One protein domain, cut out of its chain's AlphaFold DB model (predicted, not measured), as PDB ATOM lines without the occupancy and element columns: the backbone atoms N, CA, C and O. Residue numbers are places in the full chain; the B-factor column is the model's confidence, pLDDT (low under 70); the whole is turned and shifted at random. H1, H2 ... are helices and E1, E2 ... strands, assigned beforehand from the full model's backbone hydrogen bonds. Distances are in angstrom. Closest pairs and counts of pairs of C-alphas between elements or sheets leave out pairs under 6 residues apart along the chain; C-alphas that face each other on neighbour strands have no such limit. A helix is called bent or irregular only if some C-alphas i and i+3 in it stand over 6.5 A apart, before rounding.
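Overview. This is residues 34 to 121 of the 257 residues of an uncharacterized protein of Hepatospora eriocheir (UniProt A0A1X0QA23). What is seen first? Three helices, H1, H2 and H4, run roughly side by side with their centres in a triangle, and the strand hairpin E1 E2 packs on the second half of H1 and the end of H2. The hairpin's loop round Gly 45 makes one end of the longest axis, and the short H3 lies near the other. What is it made of? The printed part has 88 residues, with two named strands and then four named helices, in the order E1 E2 H1 H2 H3 H4; the sheet E1 - E2 is antiparallel and the class is mostly helix. How large is its outline? It is compact, with a radius of gyration of the C-alphas of 13.3 A, and only just elongated, spanning 42 by 28 by 18 A.

Along the chain. Where are the strands? E1 is residues 36 to 40, 13.5 A long, from C-alpha 36 at (280.021, 277.188, 355.807). E2 is residues 51 to 55, 13.0 A long. Where are the helices? H1 is residues 59 to 78, 26.0 A long, and H2 is residues 83 to 93, 15.1 A long. H3 is residues 96 to 99, 4.8 A long. H4 is residues 109 to 120, 16.2 A long, and ends at C-alpha 120 at (277.602, 269.710, 374.206). Is H1 straight? It has a kink of 73 degrees near residue 66 and is irregular, with C-alphas 60 and 63 at 7.9 A.

Arrangement. How do the strands pair? E1 and E2 form an antiparallel hairpin at 152 degrees, with N 37 and O 54 at 2.8 A and N 39 and O 52 at 2.9 A, within hydrogen-bond range. What comes closest to E2? The closest C-alphas of E2 and H1 are those of Ile 52 and Gly 75, 7.0 A apart; those of E2 and H2 are Phe 55 and Leu 93, at 6.6 A. How do the helices stand? H1 touches H4 with residues 62 to 69 alone, closest at C-alphas Lys 62 and Leu 120, 6.0 A, at a shallow tilt of 17 degrees, opposite ways. H2 and H4 only just touch, with 3 pairs of C-alphas within 8 A, the closest Leu 87 and Ser 109 at 6.4 A. H3 is apart from E1 and E2. Are the helix backbones in range? Every O i to N i+4 pair is within hydrogen-bond range in H2 and H4, 11 of 16 are in H1, and H3 is too short for such a pair.

Size, cuts and confidence. What is the greatest distance? The two C-alphas farthest apart are those of Gly 45 and Lys 101, at 42.2 A. Are there cuts or long links? The printed part has no cut, and no link is long. Where is confidence low? The mean pLDDT of the printed part is 90.8, and residue 106 is under 70.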
ATOM      1  N   ARG A  34     276.956 270.849 355.054       82.50
ATOM      2  CA  ARG A  34     277.222 271.794 356.155       82.50
ATOM      3  C   ARG A  34     277.136 273.239 355.689       82.50
ATOM      4  O   ARG A  34     277.818 273.613 354.732       82.50
ATOM      5  N   VAL A  35     276.450 274.081 356.459       88.94
ATOM      6  CA  VAL A  35     276.565 275.537 356.313       88.94
ATOM      7  C   VAL A  35     278.009 275.960 356.611       88.94
ATOM      8  O   VAL A  35     278.561 275.631 357.665       88.94
ATOM      9  N   ARG A  36     278.644 276.681 355.679       91.94
ATOM     10  CA  ARG A  36     280.021 277.188 355.807       91.94
ATOM     11  C   ARG A  36     280.097 278.683 355.533       91.94
ATOM     12  O   ARG A  36     279.435 279.192 354.634       91.94
ATOM     13  N   PHE A  37     280.982 279.346 356.263       94.00
ATOM     14  CA  PHE A  37     281.285 280.765 356.149       94.00
ATOM     15  C   PHE A  37     282.773 280.936 355.851       94.00
ATOM     16  O   PHE A  37     283.617 280.237 356.416       94.00
ATOM     17  N   ASN A  38     283.097 281.863 354.951       94.69
ATOM     18  CA  ASN A  38     284.469 282.129 354.535       94.69
ATOM     19  C   ASN A  38     284.926 283.465 355.118       94.69
ATOM     20  O   ASN A  38     284.282 284.489 354.899       94.69
ATOM     21  N   PHE A  39     286.052 283.457 355.826       94.31
ATOM     22  CA  PHE A  39     286.592 284.636 356.498       94.31
ATOM     23  C   PHE A  39     287.983 284.981 355.961       94.31
ATOM     24  O   PHE A  39     288.797 284.071 355.793       94.31
ATOM     25  N   PRO A  40     288.301 286.263 355.711       93.06
ATOM     26  CA  PRO A  40     289.633 286.662 355.274       93.06
ATOM     27  C   PRO A  40     290.649 286.485 356.409       93.06
ATOM     28  O   PRO A  40     290.487 287.021 357.510       93.06
ATOM     29  N   VAL A  41     291.716 285.740 356.135       94.06
ATOM     30  CA  VAL A  41     292.927 285.693 356.966       94.06
ATOM     31  C   VAL A  41     293.621 287.064 356.893       94.06
ATOM     32  O   VAL A  41     293.378 287.832 355.966       94.06
ATOM     33  N   LYS A  42     294.459 287.423 357.874       91.12
ATOM     34  CA  LYS A  42     295.218 288.690 357.860       91.12
ATOM     35  C   LYS A  42     296.726 288.450 357.830       91.12
ATOM     36  O   LYS A  42     297.399 288.520 358.864       91.12
ATOM     37  N   ILE A  43     297.241 288.206 356.628       90.50
ATOM     38  CA  ILE A  43     298.669 288.074 356.320       90.50
ATOM     39  C   ILE A  43     299.234 289.449 355.945       90.50
ATOM     40  O   ILE A  43     298.691 290.154 355.096       90.50
ATOM     41  N   GLU A  44     300.325 289.844 356.591       88.56
ATOM     42  CA  GLU A  44     300.992 291.122 356.336       88.56
ATOM     43  C   GLU A  44     301.742 291.107 354.994       88.56
ATOM     44  O   GLU A  44     302.248 290.071 354.569       88.56
ATOM     45  N   GLY A  45     301.767 292.244 354.290       88.25
ATOM     46  CA  GLY A  45     302.382 292.372 352.959       88.25
ATOM     47  C   GLY A  45     301.592 291.753 351.793       88.25
ATOM     48  O   GLY A  45     301.921 292.009 350.636       88.25
ATOM     49  N   LEU A  46     300.531 290.984 352.061       91.00
ATOM     50  CA  LEU A  46     299.722 290.329 351.034       91.00
ATOM     51  C   LEU A  46     298.544 291.223 350.594       91.00
ATOM     52  O   LEU A  46     297.763 291.682 351.428       91.00
ATOM     53  N   LYS A  47     298.401 291.476 349.284       83.81
ATOM     54  CA  LYS A  47     297.286 292.283 348.742       83.81
ATOM     55  C   LYS A  47     295.967 291.509 348.716       83.81
ATOM     56  O   LYS A  47     294.957 292.005 349.202       83.81
ATOM     57  N   GLU A  48     295.990 290.298 348.173       89.56
ATOM     58  CA  GLU A  48     294.840 289.394 348.138       89.56
ATOM     59  C   GLU A  48     294.921 288.446 349.332       89.56
ATOM     60  O   GLU A  48     295.827 287.619 349.424       89.56
ATOM     61  N   GLN A  49     294.005 288.598 350.287       91.31
ATOM     62  CA  GLN A  49     294.002 287.788 351.502       91.31
ATOM     63  C   GLN A  49     293.346 286.422 351.238       91.31
ATOM     64  O   GLN A  49     292.214 286.390 350.750       91.31
ATOM     65  N   PRO A  50     293.992 285.292 351.585       93.62
ATOM     66  CA  PRO A  50     293.353 283.987 351.503       93.62
ATOM     67  C   PRO A  50     292.212 283.898 352.521       93.62
ATOM     68  O   PRO A  50     292.216 284.579 353.550       93.62
ATOM     69  N   THR A  51     291.241 283.030 352.256       94.94
ATOM     70  CA  THR A  51     290.114 282.797 353.163       94.94
ATOM     71  C   THR A  51     290.247 281.471 353.903       94.94
ATOM     72  O   THR A  51     290.744 280.481 353.367       94.94
ATOM     73  N   ILE A  52     289.781 281.446 355.152       93.94
ATOM     74  CA  ILE A  52     289.524 280.218 355.906       93.94
ATOM     75  C   ILE A  52     288.024 279.916 355.864       93.94
ATOM     76  O   ILE A  52     287.202 280.812 356.057       93.94
ATOM     77  N   SER A  53     287.672 278.658 355.599       93.69
ATOM     78  CA  SER A  53     286.285 278.188 355.583       93.69
ATOM     79  C   SER A  53     285.967 277.489 356.901       93.69
ATOM     80  O   SER A  53     286.585 276.473 357.222       93.69
ATOM     81  N   LEU A  54     285.019 278.029 357.666       94.69
ATOM     82  CA  LEU A  54     284.572 277.496 358.955       94.69
ATOM     83  C   LEU A  54     283.108 277.065 358.844       94.69
ATOM     84  O   LEU A  54     282.316 277.723 358.172       94.69
ATOM     85  N   PHE A  55     282.742 275.953 359.480       93.50
ATOM     86  CA  PHE A  55     281.380 275.415 359.423       93.50
ATOM     87  C   PHE A  55     280.540 275.837 360.638       93.50
ATOM     88  O   PHE A  55     281.080 276.001 361.736       93.50
ATOM     89  N   ARG A  56     279.222 275.986 360.451       94.38
ATOM     90  CA  ARG A  56     278.266 276.156 361.557       94.38
ATOM     91  C   ARG A  56     278.217 274.856 362.358       94.38
ATOM     92  O   ARG A  56     278.062 273.777 361.785       94.38
ATOM     93  N   LEU A  57     278.361 274.936 363.676       94.19
ATOM     94  CA  LEU A  57     278.174 273.791 364.554       94.19
ATOM     95  C   LEU A  57     276.679 273.544 364.732       94.19
ATOM     96  O   LEU A  57     276.016 274.225 365.508       94.19
ATOM     97  N   GLU A  58     276.156 272.568 363.998       92.06
ATOM     98  CA  GLU A  58     274.759 272.146 364.102       92.06
ATOM     99  C   GLU A  58     274.566 271.134 365.235       92.06
ATOM    100  O   GLU A  58     275.464 270.343 365.547       92.06
ATOM    101  N   TRP A  59     273.379 271.126 365.851       90.25
ATOM    102  CA  TRP A  59     273.041 270.232 366.969       90.25
ATOM    103  C   TRP A  59     273.284 268.751 366.647       90.25
ATOM    104  O   TRP A  59     273.702 267.970 367.508       90.25
ATOM    105  N   ASP A  60     273.066 268.369 365.391       89.12
ATOM    106  CA  ASP A  60     273.241 267.005 364.891       89.12
ATOM    107  C   ASP A  60     274.728 266.637 364.696       89.12
ATOM    108  O   ASP A  60     275.090 265.459 364.746       89.12
ATOM    109  N   TYR A  61     275.613 267.639 364.610       88.44
ATOM    110  CA  TYR A  61     277.074 267.508 364.559       88.44
ATOM    111  C   TYR A  61     277.779 267.846 365.885       88.44
ATOM    112  O   TYR A  61     279.009 267.873 365.930       88.44
ATOM    113  N   LYS A  62     277.053 268.016 367.003       87.19
ATOM    114  CA  LYS A  62     277.624 268.339 368.335       87.19
ATOM    115  C   LYS A  62     278.779 267.444 368.797       87.19
ATOM    116  O   LYS A  62     279.633 267.872 369.566       87.19
ATOM    117  N   TYR A  63     278.845 266.202 368.315       86.50
ATOM    118  CA  TYR A  63     279.941 265.282 368.626       86.50
ATOM    119  C   TYR A  63     281.299 265.709 368.028       86.50
ATOM    120  O   TYR A  63     282.316 265.130 368.415       86.50
ATOM    121  N   GLU A  64     281.311 266.695 367.123       90.31
ATOM    122  CA  GLU A  64     282.487 267.295 366.473       90.31
ATOM    123  C   GLU A  64     282.969 268.584 367.165       90.31
ATOM    124  O   GLU A  64     283.975 269.152 366.742       90.31
ATOM    125  N   PHE A  65     282.311 269.019 368.250       93.44
ATOM    126  CA  PHE A  65     282.610 270.261 368.978       93.44
ATOM    127  C   PHE A  65     284.104 270.477 369.273       93.44
ATOM    128  O   PHE A  65     284.604 271.577 369.079       93.44
ATOM    129  N   MET A  66     284.849 269.440 369.670       93.31
ATOM    130  CA  MET A  66     286.289 269.568 369.948       93.31
ATOM    131  C   MET A  66     287.123 269.947 368.716       93.31
ATOM    132  O   MET A  66     288.116 270.663 368.839       93.31
ATOM    133  N   GLU A  67     286.741 269.463 367.532       92.25
ATOM    134  CA  GLU A  67     287.405 269.806 366.273       92.25
ATOM    135  C   GLU A  67     286.951 271.181 365.776       92.25
ATOM    136  O   GLU A  67     287.784 271.987 365.366       92.25
ATOM    137  N   TRP A  68     285.658 271.489 365.908       94.69
ATOM    138  CA  TRP A  68     285.120 272.823 365.649       94.69
ATOM    139  C   TRP A  68     285.824 273.882 366.514       94.69
ATOM    140  O   TRP A  68     286.462 274.778 365.970       94.69
ATOM    141  N   ARG A  69     285.845 273.726 367.847       94.62
ATOM    142  CA  ARG A  69     286.515 274.635 368.800       94.62
ATOM    143  C   ARG A  69     287.971 274.887 368.411       94.62
ATOM    144  O   ARG A  69     288.419 276.031 368.446       94.62
ATOM    145  N   ARG A  70     288.703 273.845 367.996       93.69
ATOM    146  CA  ARG A  70     290.085 273.963 367.499       93.69
ATOM    147  C   ARG A  70     290.164 274.880 366.273       93.69
ATOM    148  O   ARG A  70     290.936 275.836 366.288       93.69
ATOM    149  N   GLN A  71     289.344 274.627 365.252       94.06
ATOM    150  CA  GLN A  71     289.301 275.428 364.023       94.06
ATOM    151  C   GLN A  71     288.877 276.880 364.280       94.06
ATOM    152  O   GLN A  71     289.461 277.795 363.705       94.06
ATOM    153  N   ILE A  72     287.919 277.112 365.180       94.69
ATOM    154  CA  ILE A  72     287.459 278.455 365.557       94.69
ATOM    155  C   ILE A  72     288.557 279.247 366.291       94.69
ATOM    156  O   ILE A  72     288.815 280.405 365.955       94.69
ATOM    157  N   VAL A  73     289.255 278.629 367.252       93.75
ATOM    158  CA  VAL A  73     290.369 279.261 367.988       93.75
ATOM    159  C   VAL A  73     291.570 279.543 367.074       93.75
ATOM    160  O   VAL A  73     292.240 280.566 367.228       93.75
ATOM    161  N   GLU A  74     291.846 278.675 366.099       94.31
ATOM    162  CA  GLU A  74     292.859 278.921 365.063       94.31
ATOM    163  C   GLU A  74     292.430 280.041 364.103       94.31
ATOM    164  O   GLU A  74     293.206 280.974 363.876       94.31
ATOM    165  N   GLY A  75     291.182 280.022 363.625       94.69
ATOM    166  CA  GLY A  75     290.595 281.066 362.780       94.69
ATOM    167  C   GLY A  75     290.675 282.450 363.425       94.69
ATOM    168  O   GLY A  75     291.137 283.398 362.789       94.69
ATOM    169  N   ARG A  76     290.376 282.557 364.727       95.19
ATOM    170  CA  ARG A  76     290.526 283.802 365.498       95.19
ATOM    171  C   ARG A  76     291.933 284.388 365.427       95.19
ATOM    172  O   ARG A  76     292.082 285.600 365.248       95.19
ATOM    173  N   LYS A  77     292.959 283.541 365.547       94.25
ATOM    174  CA  LYS A  77     294.369 283.949 365.451       94.25
ATOM    175  C   LYS A  77     294.720 284.371 364.022       94.25
ATOM    176  O   LYS A  77     295.296 285.437 363.829       94.25
ATOM    177  N   MET A  78     294.328 283.572 363.029       93.69
ATOM    178  CA  MET A  78     294.617 283.803 361.606       93.69
ATOM    179  C   MET A  78     293.959 285.080 361.059       93.69
ATOM    180  O   MET A  78     294.595 285.867 360.358       93.69
ATOM    181  N   CYS A  79     292.699 285.328 361.410       94.50
ATOM    182  CA  CYS A  79     291.934 286.496 360.974       94.50
ATOM    183  C   CYS A  79     292.127 287.727 361.883       94.50
ATOM    184  O   CYS A  79     291.592 288.802 361.592       94.50
ATOM    185  N   LYS A  80     292.888 287.596 362.983       93.81
ATOM    186  CA  LYS A  80     293.114 288.618 364.023       93.81
ATOM    187  C   LYS A  80     291.798 289.317 364.418       93.81
ATOM    188  O   LYS A  80     291.641 290.523 364.192       93.81
ATOM    189  N   TRP A  81     290.820 288.548 364.902       94.31
ATOM    190  CA  TRP A  81     289.539 289.088 365.381       94.31
ATOM    191  C   TRP A  81     289.669 289.649 366.800       94.31
ATOM    192  O   TRP A  81     290.274 289.021 367.674       94.31
ATOM    193  N   LYS A  82     289.075 290.827 367.028       94.06
ATOM    194  CA  LYS A  82     288.877 291.389 368.375       94.06
ATOM    195  C   LYS A  82     287.785 290.612 369.126       94.06
ATOM    196  O   LYS A  82     287.036 289.869 368.504       94.06
ATOM    197  N   GLU A  83     287.686 290.813 370.440       92.06
ATOM    198  CA  GLU A  83     286.722 290.117 371.312       92.06
ATOM    199  C   GLU A  83     285.275 290.215 370.802       92.06
ATOM    200  O   GLU A  83     284.667 289.192 370.509       92.06
ATOM    201  N   SER A  84     284.764 291.432 370.576       91.50
ATOM    202  CA  SER A  84     283.397 291.653 370.075       91.50
ATOM    203  C   SER A  84     283.139 290.976 368.726       91.50
ATOM    204  O   SER A  84     282.171 290.237 368.576       91.50
ATOM    205  N   GLN A  85     284.063 291.141 367.775       92.94
ATOM    206  CA  GLN A  85     283.994 290.491 366.461       92.94
ATOM    207  C   GLN A  85     283.979 288.966 366.584       92.94
ATOM    208  O   GLN A  85     283.353 288.287 365.778       92.94
ATOM    209  N   PHE A  86     284.695 288.413 367.563       94.06
ATOM    210  CA  PHE A  86     284.717 286.979 367.784       94.06
ATOM    211  C   PHE A  86     283.385 286.481 368.349       94.06
ATOM    212  O   PHE A  86     282.880 285.493 367.836       94.06
ATOM    213  N   LEU A  87     282.781 287.183 369.313       91.81
ATOM    214  CA  LEU A  87     281.453 286.845 369.844       91.81
ATOM    215  C   LEU A  87     280.359 286.912 368.757       91.81
ATOM    216  O   LEU A  87     279.558 285.985 368.643       91.81
ATOM    217  N   GLU A  88     280.380 287.933 367.894       91.00
ATOM    218  CA  GLU A  88     279.501 288.027 366.712       91.00
ATOM    219  C   GLU A  88     279.713 286.859 365.729       91.00
ATOM    220  O   GLU A  88     278.767 286.323 365.158       91.00
ATOM    221  N   ILE A  89     280.959 286.423 365.532       93.50
ATOM    222  CA  ILE A  89     281.268 285.276 364.669       93.50
ATOM    223  C   ILE A  89     280.852 283.952 365.321       93.50
ATOM    224  O   ILE A  89     280.427 283.041 364.613       93.50
ATOM    225  N   LEU A  90     280.918 283.834 366.650       92.75
ATOM    226  CA  LEU A  90     280.403 282.664 367.360       92.75
ATOM    227  C   LEU A  90     278.890 282.534 367.172       92.75
ATOM    228  O   LEU A  90     278.448 281.455 366.788       92.75
ATOM    229  N   SER A  91     278.105 283.605 367.334       89.44
ATOM    230  CA  SER A  91     276.645 283.522 367.159       89.44
ATOM    231  C   SER A  91     276.231 283.110 365.736       89.44
ATOM    232  O   SER A  91     275.291 282.331 365.582       89.44
ATOM    233  N   LEU A  92     276.982 283.523 364.705       91.75
ATOM    234  CA  LEU A  92     276.814 283.055 363.318       91.75
ATOM    235  C   LEU A  92     277.189 281.574 363.121       91.75
ATOM    236  O   LEU A  92     276.583 280.871 362.308       91.75
ATOM    237  N   LEU A  93     278.212 281.093 363.833       94.44
ATOM    238  CA  LEU A  93     278.763 279.743 363.688       94.44
ATOM    239  C   LEU A  93     278.139 278.711 364.637       94.44
ATOM    240  O   LEU A  93     278.567 277.557 364.622       94.44
ATOM    241  N   ILE A  94     277.110 279.077 365.402       92.69
ATOM    242  CA  ILE A  94     276.364 278.185 366.296       92.69
ATOM    243  C   ILE A  94     274.909 278.064 365.804       92.69
ATOM    244  O   ILE A  94     274.300 279.020 365.321       92.69
ATOM    245  N   ASP A  95     274.356 276.854 365.850       91.75
ATOM    246  CA  ASP A  95     272.945 276.554 365.561       91.75
ATOM    247  C   ASP A  95     272.018 277.129 366.642       91.75
ATOM    248  O   ASP A  95     272.331 277.063 367.829       91.75
ATOM    249  N   GLU A  96     270.869 277.677 366.239       90.19
ATOM    250  CA  GLU A  96     269.846 278.209 367.153       90.19
ATOM    251  C   GLU A  96     269.483 277.198 368.251       90.19
ATOM    252  O   GLU A  96     269.479 277.548 369.424       90.19
ATOM    253  N   ARG A  97     269.376 275.905 367.913       92.44
ATOM    254  CA  ARG A  97     269.087 274.819 368.871       92.44
ATOM    255  C   ARG A  97     270.166 274.627 369.950       92.44
ATOM    256  O   ARG A  97     269.920 273.940 370.947       92.44
ATOM    257  N   ILE A  98     271.375 275.143 369.722       92.25
ATOM    258  CA  ILE A  98     272.455 275.226 370.716       92.25
ATOM    259  C   ILE A  98     272.367 276.562 371.460       92.25
ATOM    260  O   ILE A  98     272.453 276.550 372.684       92.25
ATOM    261  N   ASN A  99     272.154 277.681 370.753       88.38
ATOM    262  CA  ASN A  99     272.006 279.012 371.357       88.38
ATOM    263  C   ASN A  99     270.862 279.065 372.387       88.38
ATOM    264  O   ASN A  99     271.072 279.604 373.467       88.38
ATOM    265  N   ASP A 100     269.730 278.398 372.136       89.81
ATOM    266  CA  ASP A 100     268.589 278.256 373.065       89.81
ATOM    267  C   ASP A 100     268.944 277.590 374.418       89.81
ATOM    268  O   ASP A 100     268.098 277.451 375.303       89.81
ATOM    269  N   LYS A 101     270.173 277.078 374.563       89.81
ATOM    270  CA  LYS A 101     270.696 276.393 375.757       89.81
ATOM    271  C   LYS A 101     271.863 277.140 376.405       89.81
ATOM    272  O   LYS A 101     272.391 276.663 377.407       89.81
ATOM    273  N   LEU A 102     272.294 278.248 375.810       87.50
ATOM    274  CA  LEU A 102     273.355 279.115 376.310       87.50
ATOM    275  C   LEU A 102     272.745 280.261 377.140       87.50
ATOM    276  O   LEU A 102     271.554 280.547 377.003       87.50
ATOM    277  N   PRO A 103     273.523 280.913 378.023       80.62
ATOM    278  CA  PRO A 103     273.079 282.144 378.675       80.62
ATOM    279  C   PRO A 103     272.807 283.252 377.643       80.62
ATOM    280  O   PRO A 103     273.491 283.339 376.626       80.62
ATOM    281  N   GLU A 104     271.840 284.130 377.932       73.31
ATOM    282  CA  GLU A 104     271.444 285.239 377.040       73.31
ATOM    283  C   GLU A 104     272.568 286.260 376.788       73.31
ATOM    284  O   GLU A 104     272.553 286.968 375.780       73.31
ATOM    285  N   VAL A 105     273.541 286.349 377.701       70.62
ATOM    286  CA  VAL A 105     274.665 287.287 377.632       70.62
ATOM    287  C   VAL A 105     275.980 286.519 377.705       70.62
ATOM    288  O   VAL A 105     276.240 285.787 378.657       70.62
ATOM    289  N   PHE A 106     276.833 286.737 376.706       69.62
ATOM    290  CA  PHE A 106     278.217 286.283 376.706       69.62
ATOM    291  C   PHE A 106     279.117 287.375 377.293       69.62
ATOM    292  O   PHE A 106     279.312 288.414 376.665       69.62
ATOM    293  N   GLU A 107     279.657 287.142 378.492       73.19
ATOM    294  CA  GLU A 107     280.586 288.076 379.152       73.19
ATOM    295  C   GLU A 107     281.932 288.146 378.413       73.19
ATOM    296  O   GLU A 107     282.417 289.229 378.079       73.19
ATOM    297  N   ASP A 108     282.505 286.980 378.106       87.56
ATOM    298  CA  ASP A 108     283.717 286.828 377.308       87.56
ATOM    299  C   ASP A 108     283.711 285.514 376.506       87.56
ATOM    300  O   ASP A 108     282.864 284.627 376.674       87.56
ATOM    301  N   SER A 109     284.662 285.390 375.587       87.88
ATOM    302  CA  SER A 109     284.749 284.260 374.666       87.88
ATOM    303  C   SER A 109     285.305 282.953 375.238       87.88
ATOM    304  O   SER A 109     285.002 281.898 374.675       87.88
ATOM    305  N   GLU A 110     286.076 282.969 376.326       88.50
ATOM    306  CA  GLU A 110     286.481 281.737 377.014       88.50
ATOM    307  C   GLU A 110     285.305 281.204 377.842       88.50
ATOM    308  O   GLU A 110     284.992 280.016 377.744       88.50
ATOM    309  N   HIS A 111     284.567 282.084 378.532       89.06
ATOM    310  CA  HIS A 111     283.297 281.741 379.180       89.06
ATOM    311  C   HIS A 111     282.289 281.168 378.170       89.06
ATOM    312  O   HIS A 111     281.747 280.084 378.376       89.06
ATOM    313  N   THR A 112     282.123 281.815 377.010       89.88
ATOM    314  CA  THR A 112     281.271 281.318 375.909       89.88
ATOM    315  C   THR A 112     281.676 279.912 375.452       89.88
ATOM    316  O   THR A 112     280.831 279.030 375.283       89.88
ATOM    317  N   MET A 113     282.980 279.677 375.269       91.38
ATOM    318  CA  MET A 113     283.514 278.364 374.892       91.38
ATOM    319  C   MET A 113     283.315 277.305 375.980       91.38
ATOM    320  O   MET A 113     283.150 276.130 375.642       91.38
ATOM    321  N   GLN A 114     283.311 277.702 377.255       91.62
ATOM    322  CA  GLN A 114     283.013 276.821 378.378       91.62
ATOM    323  C   GLN A 114     281.525 276.453 378.420       91.62
ATOM    324  O   GLN A 114     281.208 275.266 378.438       91.62
ATOM    325  N   CYS A 115     280.607 277.421 378.307       91.81
ATOM    326  CA  CYS A 115     279.166 277.144 378.247       91.81
ATOM    327  C   CYS A 115     278.805 276.213 377.078       91.81
ATOM    328  O   CYS A 115     278.027 275.272 377.240       91.81
ATOM    329  N   LEU A 116     279.423 276.417 375.908       93.56
ATOM    330  CA  LEU A 116     279.306 275.495 374.773       93.56
ATOM    331  C   LEU A 116     279.802 274.084 375.115       93.56
ATOM    332  O   LEU A 116     279.155 273.102 374.750       93.56
ATOM    333  N   ALA A 117     280.929 273.963 375.819       94.06
ATOM    334  CA  ALA A 117     281.441 272.668 376.246       94.06
ATOM    335  C   ALA A 117     280.468 271.962 377.201       94.06
ATOM    336  O   ALA A 117     280.165 270.790 376.985       94.06
ATOM    337  N   ASP A 118     279.924 272.676 378.186       92.00
ATOM    338  CA  ASP A 118     279.008 272.127 379.190       92.00
ATOM    339  C   ASP A 118     277.672 271.664 378.568       92.00
ATOM    340  O   ASP A 118     277.147 270.603 378.922       92.00
ATOM    341  N   VAL A 119     277.153 272.395 377.571       92.81
ATOM    342  CA  VAL A 119     275.943 272.017 376.809       92.81
ATOM    343  C   VAL A 119     276.176 270.792 375.913       92.81
ATOM    344  O   VAL A 119     275.285 269.947 375.760       92.81
ATOM    345  N   LEU A 120     277.350 270.683 375.280       93.69
ATOM    346  CA  LEU A 120     277.602 269.710 374.206       93.69
ATOM    347  C   LEU A 120     278.317 268.432 374.690       93.69
ATOM    348  O   LEU A 120     278.123 267.357 374.107       93.69
ATOM    349  N   ILE A 121     279.104 268.509 375.767       93.44
ATOM    350  CA  ILE A 121     279.848 267.392 376.371       93.44
ATOM    351  C   ILE A 121     279.116 266.910 377.633       93.44
ATOM    352  O   ILE A 121     279.543 267.107 378.766       93.44
TER     353      ILE A 121